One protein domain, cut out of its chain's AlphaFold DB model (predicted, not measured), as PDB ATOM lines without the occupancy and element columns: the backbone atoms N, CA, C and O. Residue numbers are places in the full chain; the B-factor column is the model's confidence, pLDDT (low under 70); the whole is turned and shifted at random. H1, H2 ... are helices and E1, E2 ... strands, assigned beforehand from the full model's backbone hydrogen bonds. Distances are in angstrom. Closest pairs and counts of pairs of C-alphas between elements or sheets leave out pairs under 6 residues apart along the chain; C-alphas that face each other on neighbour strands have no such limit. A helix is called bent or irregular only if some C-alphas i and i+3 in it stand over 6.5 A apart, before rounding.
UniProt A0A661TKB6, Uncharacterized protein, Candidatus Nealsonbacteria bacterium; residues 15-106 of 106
ATOM      1  N   LEU A  15     184.446 -16.908  -3.974       84.50
ATOM      2  CA  LEU A  15     185.279 -15.937  -3.280       84.50
ATOM      3  C   LEU A  15     184.985 -16.009  -1.786       84.50
ATOM      4  O   LEU A  15     183.825 -15.935  -1.381       84.50
ATOM      5  N   ILE A  16     186.035 -16.126  -0.982       85.44
ATOM      6  CA  ILE A  16     185.944 -16.027   0.475       85.44
ATOM      7  C   ILE A  16     186.925 -14.985   0.997       85.44
ATOM      8  O   ILE A  16     187.989 -14.761   0.416       85.44
ATOM      9  N   GLU A  17     186.544 -14.338   2.094       88.25
ATOM     10  CA  GLU A  17     187.375 -13.372   2.801       88.25
ATOM     11  C   GLU A  17     188.104 -14.061   3.948       88.25
ATOM     12  O   GLU A  17     187.500 -14.761   4.762       88.25
ATOM     13  N   VAL A  18     189.422 -13.885   3.994       87.50
ATOM     14  CA  VAL A  18     190.289 -14.583   4.943       87.50
ATOM     15  C   VAL A  18     191.343 -13.655   5.521       87.50
ATOM     16  O   VAL A  18     191.798 -12.723   4.862       87.50
ATOM     17  N   ASN A  19     191.771 -13.939   6.750       89.31
ATOM     18  CA  ASN A  19     192.864 -13.207   7.373       89.31
ATOM     19  C   ASN A  19     194.208 -13.579   6.700       89.31
ATOM     20  O   ASN A  19     194.558 -14.765   6.666       89.31
ATOM     21  N   PRO A  20     194.978 -12.601   6.188       88.50
ATOM     22  CA  PRO A  20     196.212 -12.863   5.451       88.50
ATOM     23  C   PRO A  20     197.322 -13.477   6.315       88.50
ATOM     24  O   PRO A  20     198.090 -14.288   5.805       88.50
ATOM     25  N   GLU A  21     197.407 -13.155   7.611       87.06
ATOM     26  CA  GLU A  21     198.415 -13.744   8.506       87.06
ATOM     27  C   GLU A  21     198.152 -15.235   8.739       87.06
ATOM     28  O   GLU A  21     199.067 -16.054   8.632       87.06
ATOM     29  N   LYS A  22     196.893 -15.602   9.015       86.00
ATOM     30  CA  LYS A  22     196.494 -17.011   9.166       86.00
ATOM     31  C   LYS A  22     196.709 -17.790   7.870       86.00
ATOM     32  O   LYS A  22     197.227 -18.904   7.896       86.00
ATOM     33  N   LEU A  23     196.353 -17.178   6.741       85.19
ATOM     34  CA  LEU A  23     196.530 -17.768   5.422       85.19
ATOM     35  C   LEU A  23     198.016 -18.026   5.102       85.19
ATOM     36  O   LEU A  23     198.351 -19.097   4.596       85.19
ATOM     37  N   LEU A  24     198.906 -17.079   5.420       83.12
ATOM     38  CA  LEU A  24     200.349 -17.222   5.201       83.12
ATOM     39  C   LEU A  24     200.928 -18.383   6.024       83.12
ATOM     40  O   LEU A  24     201.607 -19.239   5.466       83.12
ATOM     41  N   ARG A  25     200.580 -18.469   7.318       79.69
ATOM     42  CA  ARG A  25     201.007 -19.576   8.194       79.69
ATOM     43  C   ARG A  25     200.576 -20.940   7.653       79.69
ATOM     44  O   ARG A  25     201.334 -21.900   7.726       79.69
ATOM     45  N   PHE A  26     199.368 -21.025   7.097       77.62
ATOM     46  CA  PHE A  26     198.861 -22.267   6.514       77.62
ATOM     47  C   PHE A  26     199.605 -22.665   5.228       77.62
ATOM     48  O   PHE A  26     199.853 -23.847   4.989       77.62
ATOM     49  N   ALA A  27     200.003 -21.689   4.413       74.69
ATOM     50  CA  ALA A  27     200.754 -21.931   3.184       74.69
ATOM     51  C   ALA A  27     202.234 -22.278   3.428       74.69
ATOM     52  O   ALA A  27     202.782 -23.147   2.749       74.69
ATOM     53  N   ASP A  28     202.877 -21.646   4.414       65.19
ATOM     54  CA  ASP A  28     204.285 -21.898   4.753       65.19
ATOM     55  C   ASP A  28     204.511 -23.326   5.282       65.19
ATOM     56  O   ASP A  28     205.542 -23.931   4.999       65.19
ATOM     57  N   ASN A  29     203.510 -23.924   5.937       57.78
ATOM     58  CA  ASN A  29     203.580 -25.305   6.433       57.78
ATOM     59  C   ASN A  29     203.651 -26.378   5.332       57.78
ATOM     60  O   ASN A  29     203.874 -27.548   5.638       57.78
ATOM     61  N   THR A  30     203.432 -26.022   4.063       56.06
ATOM     62  CA  THR A  30     203.275 -27.014   2.988       56.06
ATOM     63  C   THR A  30     204.148 -26.816   1.762       56.06
ATOM     64  O   THR A  30     204.335 -27.754   0.988       56.06
ATOM     65  N   GLN A  31     204.718 -25.631   1.585       56.25
ATOM     66  CA  GLN A  31     205.698 -25.371   0.542       56.25
ATOM     67  C   GLN A  31     206.908 -24.737   1.197       56.25
ATOM     68  O   GLN A  31     206.805 -23.597   1.651       56.25
ATOM     69  N   GLY A  32     208.002 -25.507   1.251       55.78
ATOM     70  CA  GLY A  32     209.260 -25.141   1.898       55.78
ATOM     71  C   GLY A  32     209.737 -23.720   1.598       55.78
ATOM     72  O   GLY A  32     209.296 -23.096   0.634       55.78
ATOM     73  N   ASP A  33     210.630 -23.240   2.465       57.56
ATOM     74  CA  ASP A  33     211.082 -21.852   2.624       57.56
ATOM     75  C   ASP A  33     210.820 -20.929   1.423       57.56
ATOM     76  O   ASP A  33     211.613 -20.795   0.487       57.56
ATOM     77  N   PHE A  34     209.680 -20.241   1.460       67.56
ATOM     78  CA  PHE A  34     209.452 -19.107   0.584       67.56
ATOM     79  C   PHE A  34     210.039 -17.869   1.230       67.56
ATOM     80  O   PHE A  34     209.483 -17.307   2.171       67.56
ATOM     81  N   THR A  35     211.135 -17.388   0.661       71.19
ATOM     82  CA  THR A  35     211.637 -16.059   0.985       71.19
ATOM     83  C   THR A  35     211.028 -15.047   0.010       71.19
ATOM     84  O   THR A  35     211.366 -15.047  -1.182       71.19
ATOM     85  N   PRO A  36     210.122 -14.160   0.457       72.25
ATOM     86  CA  PRO A  36     209.582 -13.125  -0.411       72.25
ATOM     87  C   PRO A  36     210.703 -12.185  -0.868       72.25
ATOM     88  O   PRO A  36     211.343 -11.515  -0.062       72.25
ATOM     89  N   LYS A  37     210.915 -12.102  -2.186       82.12
ATOM     90  CA  LYS A  37     211.846 -11.133  -2.793       82.12
ATOM     91  C   LYS A  37     211.496  -9.698  -2.376       82.12
ATOM     92  O   LYS A  37     210.400  -9.225  -2.686       82.12
ATOM     93  N   LYS A  38     212.448  -9.016  -1.732       83.12
ATOM     94  CA  LYS A  38     212.304  -7.651  -1.204       83.12
ATOM     95  C   LYS A  38     211.845  -6.659  -2.280       83.12
ATOM     96  O   LYS A  38     210.779  -6.075  -2.130       83.12
ATOM     97  N   ASP A  39     212.524  -6.620  -3.423       85.56
ATOM     98  CA  ASP A  39     212.217  -5.700  -4.535       85.56
ATOM     99  C   ASP A  39     210.819  -5.911  -5.141       85.56
ATOM    100  O   ASP A  39     210.254  -5.036  -5.800       85.56
ATOM    101  N   ARG A  40     210.248  -7.116  -4.996       83.94
ATOM    102  CA  ARG A  40     208.879  -7.391  -5.451       83.94
ATOM    103  C   ARG A  40     207.856  -6.887  -4.439       83.94
ATOM    104  O   ARG A  40     206.816  -6.394  -4.856       83.94
ATOM    105  N   LEU A  41     208.149  -6.994  -3.142       85.12
ATOM    106  CA  LEU A  41     207.300  -6.427  -2.094       85.12
ATOM    107  C   LEU A  41     207.306  -4.899  -2.118       85.12
ATOM    108  O   LEU A  41     206.245  -4.313  -1.961       85.12
ATOM    109  N   GLU A  42     208.460  -4.270  -2.341       86.44
ATOM    110  CA  GLU A  42     208.573  -2.807  -2.424       86.44
ATOM    111  C   GLU A  42     207.767  -2.257  -3.603       86.44
ATOM    112  O   GLU A  42     206.911  -1.406  -3.409       86.44
ATOM    113  N   ARG A  43     207.906  -2.848  -4.798       86.88
ATOM    114  CA  ARG A  43     207.082  -2.460  -5.956       86.88
ATOM    115  C   ARG A  43     205.584  -2.649  -5.724       86.88
ATOM    116  O   ARG A  43     204.790  -1.839  -6.188       86.88
ATOM    117  N   LEU A  44     205.188  -3.725  -5.043       85.69
ATOM    118  CA  LEU A  44     203.782  -3.947  -4.693       85.69
ATOM    119  C   LEU A  44     203.284  -2.922  -3.667       85.69
ATOM    120  O   LEU A  44     202.159  -2.449  -3.788       85.69
ATOM    121  N   LEU A  45     204.116  -2.563  -2.687       86.19
ATOM    122  CA  LEU A  45     203.803  -1.532  -1.701       86.19
ATOM    123  C   LEU A  45     203.649  -0.162  -2.369       86.19
ATOM    124  O   LEU A  45     202.661   0.518  -2.111       86.19
ATOM    125  N   ASP A  46     204.566   0.211  -3.263       87.56
ATOM    126  CA  ASP A  46     204.488   1.469  -4.008       87.56
ATOM    127  C   ASP A  46     203.208   1.534  -4.841       87.56
ATOM    128  O   ASP A  46     202.496   2.535  -4.817       87.56
ATOM    129  N   ARG A  47     202.863   0.454  -5.552       86.38
ATOM    130  CA  ARG A  47     201.610   0.379  -6.318       86.38
ATOM    131  C   ARG A  47     200.388   0.515  -5.412       86.38
ATOM    132  O   ARG A  47     199.481   1.277  -5.732       86.38
ATOM    133  N   PHE A  48     200.393  -0.154  -4.262       84.69
ATOM    134  CA  PHE A  48     199.319  -0.052  -3.277       84.69
ATOM    135  C   PHE A  48     199.149   1.378  -2.741       84.69
ATOM    136  O   PHE A  48     198.033   1.892  -2.720       84.69
ATOM    137  N   ILE A  49     200.245   2.053  -2.371       85.19
ATOM    138  CA  ILE A  49     200.223   3.450  -1.898       85.19
ATOM    139  C   ILE A  49     199.708   4.396  -2.992       85.19
ATOM    140  O   ILE A  49     198.959   5.325  -2.700       85.19
ATOM    141  N   ASN A  50     200.051   4.130  -4.254       87.00
ATOM    142  CA  ASN A  50     199.574   4.891  -5.411       87.00
ATOM    143  C   ASN A  50     198.116   4.573  -5.814       87.00
ATOM    144  O   ASN A  50     197.639   5.078  -6.829       87.00
ATOM    145  N   GLY A  51     197.395   3.757  -5.036       76.94
ATOM    146  CA  GLY A  51     195.977   3.460  -5.250       76.94
ATOM    147  C   GLY A  51     195.698   2.383  -6.301       76.94
ATOM    148  O   GLY A  51     194.582   2.311  -6.820       76.94
ATOM    149  N   ASP A  52     196.686   1.550  -6.632       81.25
ATOM    150  CA  ASP A  52     196.490   0.419  -7.537       81.25
ATOM    151  C   ASP A  52     195.579  -0.648  -6.901       81.25
ATOM    152  O   ASP A  52     195.740  -1.040  -5.743       81.25
ATOM    153  N   LYS A  53     194.631  -1.153  -7.695       75.50
ATOM    154  CA  LYS A  53     193.633  -2.153  -7.290       75.50
ATOM    155  C   LYS A  53     194.118  -3.591  -7.454       75.50
ATOM    156  O   LYS A  53     193.343  -4.530  -7.299       75.50
ATOM    157  N   GLU A  54     195.396  -3.810  -7.753       73.81
ATOM    158  CA  GLU A  54     195.984  -5.155  -7.842       73.81
ATOM    159  C   GLU A  54     195.796  -5.994  -6.554       73.81
ATOM    160  O   GLU A  54     195.737  -7.229  -6.604       73.81
ATOM    161  N   MET A  55     195.651  -5.332  -5.400       70.94
ATOM    162  CA  MET A  55     195.345  -5.970  -4.114       70.94
ATOM    163  C   MET A  55     193.865  -6.367  -3.956       70.94
ATOM    164  O   MET A  55     193.566  -7.237  -3.140       70.94
ATOM    165  N   ASP A  56     192.957  -5.799  -4.760       71.38
ATOM    166  CA  ASP A  56     191.529  -6.154  -4.772       71.38
ATOM    167  C   ASP A  56     191.263  -7.429  -5.582       71.38
ATOM    168  O   ASP A  56     190.238  -8.096  -5.401       71.38
ATOM    169  N   ALA A  57     192.176  -7.770  -6.498       78.75
ATOM    170  CA  ALA A  57     192.066  -8.968  -7.313       78.75
ATOM    171  C   ALA A  57     192.190 -10.219  -6.430       78.75
ATOM    172  O   ALA A  57     193.182 -10.360  -5.703       78.75
ATOM    173  N   PRO A  58     191.240 -11.166  -6.522       77.88
ATOM    174  CA  PRO A  58     191.255 -12.346  -5.680       77.88
ATOM    175  C   PRO A  58     192.524 -13.160  -5.920       77.88
ATOM    176  O   PRO A  58     193.002 -13.310  -7.047       77.88
ATOM    177  N   ILE A  59     193.083 -13.680  -4.837       82.50
ATOM    178  CA  ILE A  59     194.272 -14.520  -4.907       82.50
ATOM    179  C   ILE A  59     193.825 -15.933  -5.260       82.50
ATOM    180  O   ILE A  59     192.955 -16.507  -4.603       82.50
ATOM    181  N   VAL A  60     194.414 -16.477  -6.321       73.75
ATOM    182  CA  VAL A  60     194.097 -17.815  -6.812       73.75
ATOM    183  C   VAL A  60     195.110 -18.789  -6.228       73.75
ATOM    184  O   VAL A  60     196.317 -18.692  -6.470       73.75
ATOM    185  N   GLY A  61     194.607 -19.725  -5.433       73.12
ATOM    186  CA  GLY A  61     195.396 -20.796  -4.846       73.12
ATOM    187  C   GLY A  61     194.792 -22.151  -5.175       73.12
ATOM    188  O   GLY A  61     193.586 -22.276  -5.372       73.12
ATOM    189  N   LYS A  62     195.640 -23.174  -5.222       73.06
ATOM    190  CA  LYS A  62     195.200 -24.563  -5.259       73.06
ATOM    191  C   LYS A  62     195.343 -25.152  -3.867       73.06
ATOM    192  O   LYS A  62     196.448 -25.229  -3.328       73.06
ATOM    193  N   THR A  63     194.223 -25.552  -3.300       74.00
ATOM    194  CA  THR A  63     194.140 -26.277  -2.038       74.00
ATOM    195  C   THR A  63     194.586 -27.725  -2.231       74.00
ATOM    196  O   THR A  63     194.467 -28.312  -3.309       74.00
ATOM    197  N   PHE A  64     195.168 -28.299  -1.187       71.69
ATOM    198  CA  PHE A  64     195.527 -29.712  -1.120       71.69
ATOM    199  C   PHE A  64     195.485 -30.174   0.336       71.69
ATOM    200  O   PHE A  64     195.333 -29.365   1.254       71.69
ATOM    201  N   ARG A  65     195.601 -31.488   0.571       62.97
ATOM    202  CA  ARG A  65     195.587 -32.048   1.932       62.97
ATOM    203  C   ARG A  65     196.712 -31.427   2.767       62.97
ATOM    204  O   ARG A  65     197.870 -31.789   2.593       62.97
ATOM    205  N   GLY A  66     196.343 -30.513   3.666       64.31
ATOM    206  CA  GLY A  66     197.248 -29.856   4.607       64.31
ATOM    207  C   GLY A  66     197.668 -28.423   4.266       64.31
ATOM    208  O   GLY A  66     198.370 -27.845   5.086       64.31
ATOM    209  N   GLY A  67     197.265 -27.832   3.129       70.50
ATOM    210  CA  GLY A  67     197.742 -26.491   2.755       70.50
ATOM    211  C   GLY A  67     197.075 -25.827   1.550       70.50
ATOM    212  O   GLY A  67     196.194 -26.390   0.897       70.50
ATOM    213  N   ILE A  68     197.534 -24.606   1.250       74.88
ATOM    214  CA  ILE A  68     197.192 -23.843   0.039       74.88
ATOM    215  C   ILE A  68     198.478 -23.464  -0.690       74.88
ATOM    216  O   ILE A  68     199.367 -22.833  -0.124       74.88
ATOM    217  N   SER A  69     198.545 -23.807  -1.975       74.38
ATOM    218  CA  SER A  69     199.607 -23.387  -2.884       74.38
ATOM    219  C   SER A  69     199.131 -22.162  -3.634       74.38
ATOM    220  O   SER A  69     198.198 -22.258  -4.431       74.38
ATOM    221  N   PHE A  70     199.816 -21.038  -3.481       73.81
ATOM    222  CA  PHE A  70     199.562 -19.880  -4.332       73.81
ATOM    223  C   PHE A  70     200.260 -20.070  -5.673       73.81
ATOM    224  O   PHE A  70     201.483 -20.177  -5.727       73.81
ATOM    225  N   THR A  71     199.485 -20.126  -6.756       64.62
ATOM    226  CA  THR A  71     200.034 -20.143  -8.122       64.62
ATOM    227  C   THR A  71     200.512 -18.745  -8.513       64.62
ATOM    228  O   THR A  71     201.560 -18.587  -9.131       64.62
ATOM    229  N   ASP A  72     199.771 -17.727  -8.072       64.25
ATOM    230  CA  ASP A  72     200.128 -16.315  -8.118       64.25
ATOM    231  C   ASP A  72     199.580 -15.613  -6.861       64.25
ATOM    232  O   ASP A  72     198.581 -16.037  -6.284       64.25
ATOM    233  N   GLY A  73     200.241 -14.545  -6.405       76.38
ATOM    234  CA  GLY A  73     199.746 -13.721  -5.296       76.38
ATOM    235  C   GLY A  73     200.324 -14.002  -3.907       76.38
ATOM    236  O   GLY A  73     199.948 -13.297  -2.976       76.38
ATOM    237  N   ARG A  74     201.301 -14.907  -3.732       81.88
ATOM    238  CA  ARG A  74     201.969 -15.097  -2.420       81.88
ATOM    239  C   ARG A  74     202.577 -13.796  -1.885       81.88
ATOM    240  O   ARG A  74     202.371 -13.465  -0.726       81.88
ATOM    241  N   HIS A  75     203.224 -12.995  -2.741       85.38
ATOM    242  CA  HIS A  75     203.718 -11.659  -2.369       85.38
ATOM    243  C   HIS A  75     202.602 -10.688  -1.964       85.38
ATOM    244  O   HIS A  75     202.836  -9.853  -1.097       85.38
ATOM    245  N   ARG A  76     201.400 -10.810  -2.547       86.38
ATOM    246  CA  ARG A  76     200.223 -10.011  -2.168       86.38
ATOM    247  C   ARG A  76     199.697 -10.434  -0.796       86.38
ATOM    248  O   ARG A  76     199.457  -9.568   0.033       86.38
ATOM    249  N   VAL A  77     199.636 -11.741  -0.508       87.31
ATOM    250  CA  VAL A  77     199.325 -12.249   0.846       87.31
ATOM    251  C   VAL A  77     200.354 -11.748   1.859       87.31
ATOM    252  O   VAL A  77     199.987 -11.224   2.906       87.31
ATOM    253  N   THR A  78     201.648 -11.859   1.540       88.19
ATOM    254  CA  THR A  78     202.729 -11.384   2.412       88.19
ATOM    255  C   THR A  78     202.634  -9.880   2.661       88.19
ATOM    256  O   THR A  78     202.804  -9.441   3.795       88.19
ATOM    257  N   LEU A  79     202.361  -9.081   1.625       88.56
ATOM    258  CA  LEU A  79     202.178  -7.641   1.774       88.56
ATOM    259  C   LEU A  79     200.943  -7.325   2.627       88.56
ATOM    260  O   LEU A  79     201.055  -6.548   3.569       88.56
ATOM    261  N   ALA A  80     199.805  -7.970   2.366       87.81
ATOM    262  CA  ALA A  80     198.579  -7.795   3.145       87.81
ATOM    263  C   ALA A  80     198.775  -8.138   4.630       87.81
ATOM    264  O   ALA A  80     198.295  -7.413   5.500       87.81
ATOM    265  N   ALA A  81     199.533  -9.200   4.926       87.94
ATOM    266  CA  ALA A  81     199.919  -9.560   6.287       87.94
ATOM    267  C   ALA A  81     200.819  -8.486   6.924       87.94
ATOM    268  O   ALA A  81     200.567  -8.059   8.046       87.94
ATOM    269  N   LYS A  82     201.826  -7.973   6.198       88.00
ATOM    270  CA  LYS A  82     202.686  -6.871   6.682       88.00
ATOM    271  C   LYS A  82     201.903  -5.589   6.967       88.00
ATOM    272  O   LYS A  82     202.219  -4.888   7.925       88.00
ATOM    273  N   LEU A  83     200.886  -5.302   6.159       87.56
ATOM    274  CA  LEU A  83     199.981  -4.165   6.325       87.56
ATOM    275  C   LEU A  83     198.911  -4.395   7.408       87.56
ATOM    276  O   LEU A  83     198.099  -3.505   7.645       87.56
ATOM    277  N   ARG A  84     198.902  -5.564   8.068       86.81
ATOM    278  CA  ARG A  84     197.903  -5.963   9.074       86.81
ATOM    279  C   ARG A  84     196.463  -5.818   8.575       86.81
ATOM    280  O   ARG A  84     195.568  -5.433   9.328       86.81
ATOM    281  N   MET A  85     196.232  -6.121   7.296       87.56
ATOM    282  CA  MET A  85     194.881  -6.140   6.743       87.56
ATOM    283  C   MET A  85     194.041  -7.191   7.474       87.56
ATOM    284  O   MET A  85     194.505  -8.297   7.754       87.56
ATOM    285  N   THR A  86     192.788  -6.857   7.769       86.19
ATOM    286  CA  THR A  86     191.874  -7.758   8.483       86.19
ATOM    287  C   THR A  86     191.385  -8.898   7.595       86.19
ATOM    288  O   THR A  86     191.182 -10.010   8.089       86.19
ATOM    289  N   ALA A  87     191.242  -8.637   6.292       87.25
ATOM    290  CA  ALA A  87     190.761  -9.593   5.309       87.25
ATOM    291  C   ALA A  87     191.361  -9.356   3.913       87.25
ATOM    292  O   ALA A  87     191.635  -8.224   3.517       87.25
ATOM    293  N   ILE A  88     191.517 -10.445   3.160       86.94
ATOM    294  CA  ILE A  88     191.796 -10.476   1.720       86.94
ATOM    295  C   ILE A  88     190.867 -11.480   1.039       86.94
ATOM    296  O   ILE A  88     190.421 -12.443   1.666       86.94
ATOM    297  N   LYS A  89     190.592 -11.280  -0.251       86.00
ATOM    298  CA  LYS A  89     189.756 -12.194  -1.039       86.00
ATOM    299  C   LYS A  89     190.603 -13.283  -1.679       86.00
ATOM    300  O   LYS A  89     191.587 -12.992  -2.362       86.00
ATOM    301  N   ILE A  90     190.185 -14.531  -1.512       85.19
ATOM    302  CA  ILE A  90     190.768 -15.681  -2.206       85.19
ATOM    303  C   ILE A  90     189.699 -16.410  -3.015       85.19
ATOM    304  O   ILE A  90     188.537 -16.466  -2.610       85.19
ATOM    305  N   ALA A  91     190.095 -16.949  -4.165       84.38
ATOM    306  CA  ALA A  91     189.251 -17.791  -5.006       84.38
ATOM    307  C   ALA A  91     189.538 -19.264  -4.701       84.38
ATOM    308  O   ALA A  91     190.685 -19.701  -4.801       84.38
ATOM    309  N   VAL A  92     188.503 -20.017  -4.324       80.25
ATOM    310  CA  VAL A  92     188.610 -21.426  -3.915       80.25
ATOM    311  C   VAL A  92     187.537 -22.268  -4.593       80.25
ATOM    312  O   VAL A  92     186.507 -21.743  -5.021       80.25
ATOM    313  N   TYR A  93     187.761 -23.576  -4.709       81.06
ATOM    314  CA  TYR A  93     186.726 -24.471  -5.219       81.06
ATOM    315  C   TYR A  93     185.586 -24.619  -4.188       81.06
ATOM    316  O   TYR A  93     185.862 -24.677  -2.984       81.06
ATOM    317  N   PRO A  94     184.304 -24.660  -4.612       82.50
ATOM    318  CA  PRO A  94     183.156 -24.743  -3.701       82.50
ATOM    319  C   PRO A  94     183.250 -25.873  -2.665       82.50
ATOM    320  O   PRO A  94     182.911 -25.676  -1.499       82.50
ATOM    321  N   GLU A  95     183.744 -27.038  -3.075       81.38
ATOM    322  CA  GLU A  95     183.948 -28.228  -2.246       81.38
ATOM    323  C   GLU A  95     184.995 -28.036  -1.134       81.38
ATOM    324  O   GLU A  95     184.939 -28.708  -0.104       81.38
ATOM    325  N   GLU A  96     185.919 -27.089  -1.300       77.19
ATOM    326  CA  GLU A  96     187.004 -26.806  -0.352       77.19
ATOM    327  C   GLU A  96     186.672 -25.639   0.584       77.19
ATOM    328  O   GLU A  96     187.342 -25.450   1.602       77.19
ATOM    329  N   LYS A  97     185.598 -24.892   0.293       81.81
ATOM    330  CA  LYS A  97     185.168 -23.715   1.057       81.81
ATOM    331  C   LYS A  97     185.095 -23.989   2.563       81.81
ATOM    332  O   LYS A  97     185.747 -23.303   3.346       81.81
ATOM    333  N   ASN A  98     184.332 -25.006   2.967       81.31
ATOM    334  CA  ASN A  98     184.113 -25.320   4.384       81.31
ATOM    335  C   ASN A  98     185.412 -25.734   5.088       81.31
ATOM    336  O   ASN A  98     185.630 -25.386   6.245       81.31
ATOM    337  N   TYR A  99     186.284 -26.464   4.390       80.38
ATOM    338  CA  TYR A  99     187.571 -26.896   4.931       80.38
ATOM    339  C   TYR A  99     188.475 -25.697   5.233       80.38
ATOM    340  O   TYR A  99     188.982 -25.572   6.349       80.38
ATOM    341  N   ILE A 100     188.616 -24.781   4.269       79.06
ATOM    342  CA  ILE A 100     189.441 -23.577   4.414       79.06
ATOM    343  C   ILE A 100     188.867 -22.654   5.494       79.06
ATOM    344  O   ILE A 100     189.612 -22.172   6.347       79.06
ATOM    345  N   GLU A 101     187.550 -22.437   5.509       80.00
ATOM    346  CA  GLU A 101     186.912 -21.606   6.534       80.00
ATOM    347  C   GLU A 101     187.124 -22.157   7.950       80.00
ATOM    348  O   GLU A 101     187.393 -21.382   8.866       80.00
ATOM    349  N   ASN A 102     187.044 -23.475   8.143       81.62
ATOM    350  CA  ASN A 102     187.229 -24.091   9.459       81.62
ATOM    351  C   ASN A 102     188.670 -23.959   9.969       81.62
ATOM    352  O   ASN A 102     188.891 -23.663  11.145       81.62
ATOM    353  N   ILE A 103     189.650 -24.129   9.077       74.50
ATOM    354  CA  ILE A 103     191.072 -23.982   9.412       74.50
ATOM    355  C   ILE A 103     191.411 -22.535   9.764       74.50
ATOM    356  O   ILE A 103     192.178 -22.293  10.688       74.50
ATOM    357  N   LEU A 104     190.833 -21.569   9.049       72.50
ATOM    358  CA  LEU A 104     191.155 -20.153   9.237       72.50
ATOM    359  C   LEU A 104     190.317 -19.474  10.339       72.50
ATOM    360  O   LEU A 104     190.676 -18.385  10.795       72.50
ATOM    361  N   LYS A 105     189.224 -20.095  10.803       68.56
ATOM    362  CA  LYS A 105     188.447 -19.639  11.973       68.56
ATOM    363  C   LYS A 105     189.035 -20.104  13.308       68.56
ATOM    364  O   LYS A 105     188.867 -19.381  14.287       68.56
ATOM    365  N   SER A 106     189.738 -21.241  13.325       55.31
ATOM    366  CA  SER A 106     190.491 -21.739  14.493       55.31
ATOM    367  C   SER A 106     191.693 -20.850  14.820       55.31
ATOM    368  O   SER A 106     192.078 -20.801  16.003       55.31
TER     369      SER A 106
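What this domain is: This is residues 15 to 106 of the 106 residues of an uncharacterized protein of Candidatus Nealsonbacteria bacterium (UniProt A0A661TKB6). A small, strongly twisted and curled sheet of four short strands has helices H1 and H4 packed over one face, while H3 stands beside the strands at the sheet's level. H2 lies beyond H3 at one end of the longest axis, away from the sheet, and H4 is at the other end. The printed part has 92 residues, with four named helices and four named strands in the order E1 H1 H2 E2 E3 H3 E4 H4. The mixed sheet runs E1 E4 E2 E3, and the class is mixed, helices and strands. The whole is compact, with a radius of gyration of the C-alphas of 12.8 A and spans of 36 by 26 by 21 A.

Where its parts are: E1, residues 15 to 18, begins at C-alpha 15 (185.279, -15.937, -3.280). H1, residues 20 to 28, is 12.1 A long, and H2, residues 38 to 49, is 16.4 A long and begins at C-alpha 38 (212.304, -7.651, -1.204). E2, residues 59 to 64, is 15.7 A long, and E3 spans residues 67 to 70. H3, residues 74 to 82, is 12.3 A long, and E4, residues 88 to 92, is 12.7 A long. H4, residues 94 to 105, is 17.3 A long and ends at C-alpha 105 (188.447, -19.639, 11.973); it is irregular, with C-alphas 95 and 98 7.2 A apart.

How they stand to each other: Edge strand E1 is antiparallel to E4, with N 16 and O 90 3.0 A apart. E4 is parallel to E2, with N 91 and O 59 at 2.9 A. E2 and E3 form an antiparallel hairpin, with N 62 and O 69 at 2.8 A. E2 is staggered: residues 59 to 60 pair with E4, and residues 61 to 64 with E3. H1 and H4 are on the same face of the sheet, two layers, helices on one face of a sheet. The closest C-alphas of H1 and E3, Ala 27 and Ile 68, are 5.1 A apart. H4 is over E4 at a height over the sheet of 7.1 A, slantwise to the strands at 34 degrees on the local plane. H1 touches H3 at a steep tilt of 46 degrees, opposite ways; the closest C-alphas are those of Glu 21 and Ala 81, 5.0 A. H2 touches H3 with residues 40 to 45 alone, the C-alphas of Leu 41 and His 75 coming closest at 6.3 A. H2 is not on the sheet. Every O i to N i+4 pair is within hydrogen-bond range in H1, H2 and H3, and 6 of 8 are in H4.

The domain as a whole: The two C-alphas farthest apart, those of Asn 50 and Arg 65, are 37.9 A apart. The printed part has no cut and no long link. Mean pLDDT of the printed part is 78.8; it is under 70 at residues 28 to 34, 65 to 66, 71 to 72 and 105 to 106.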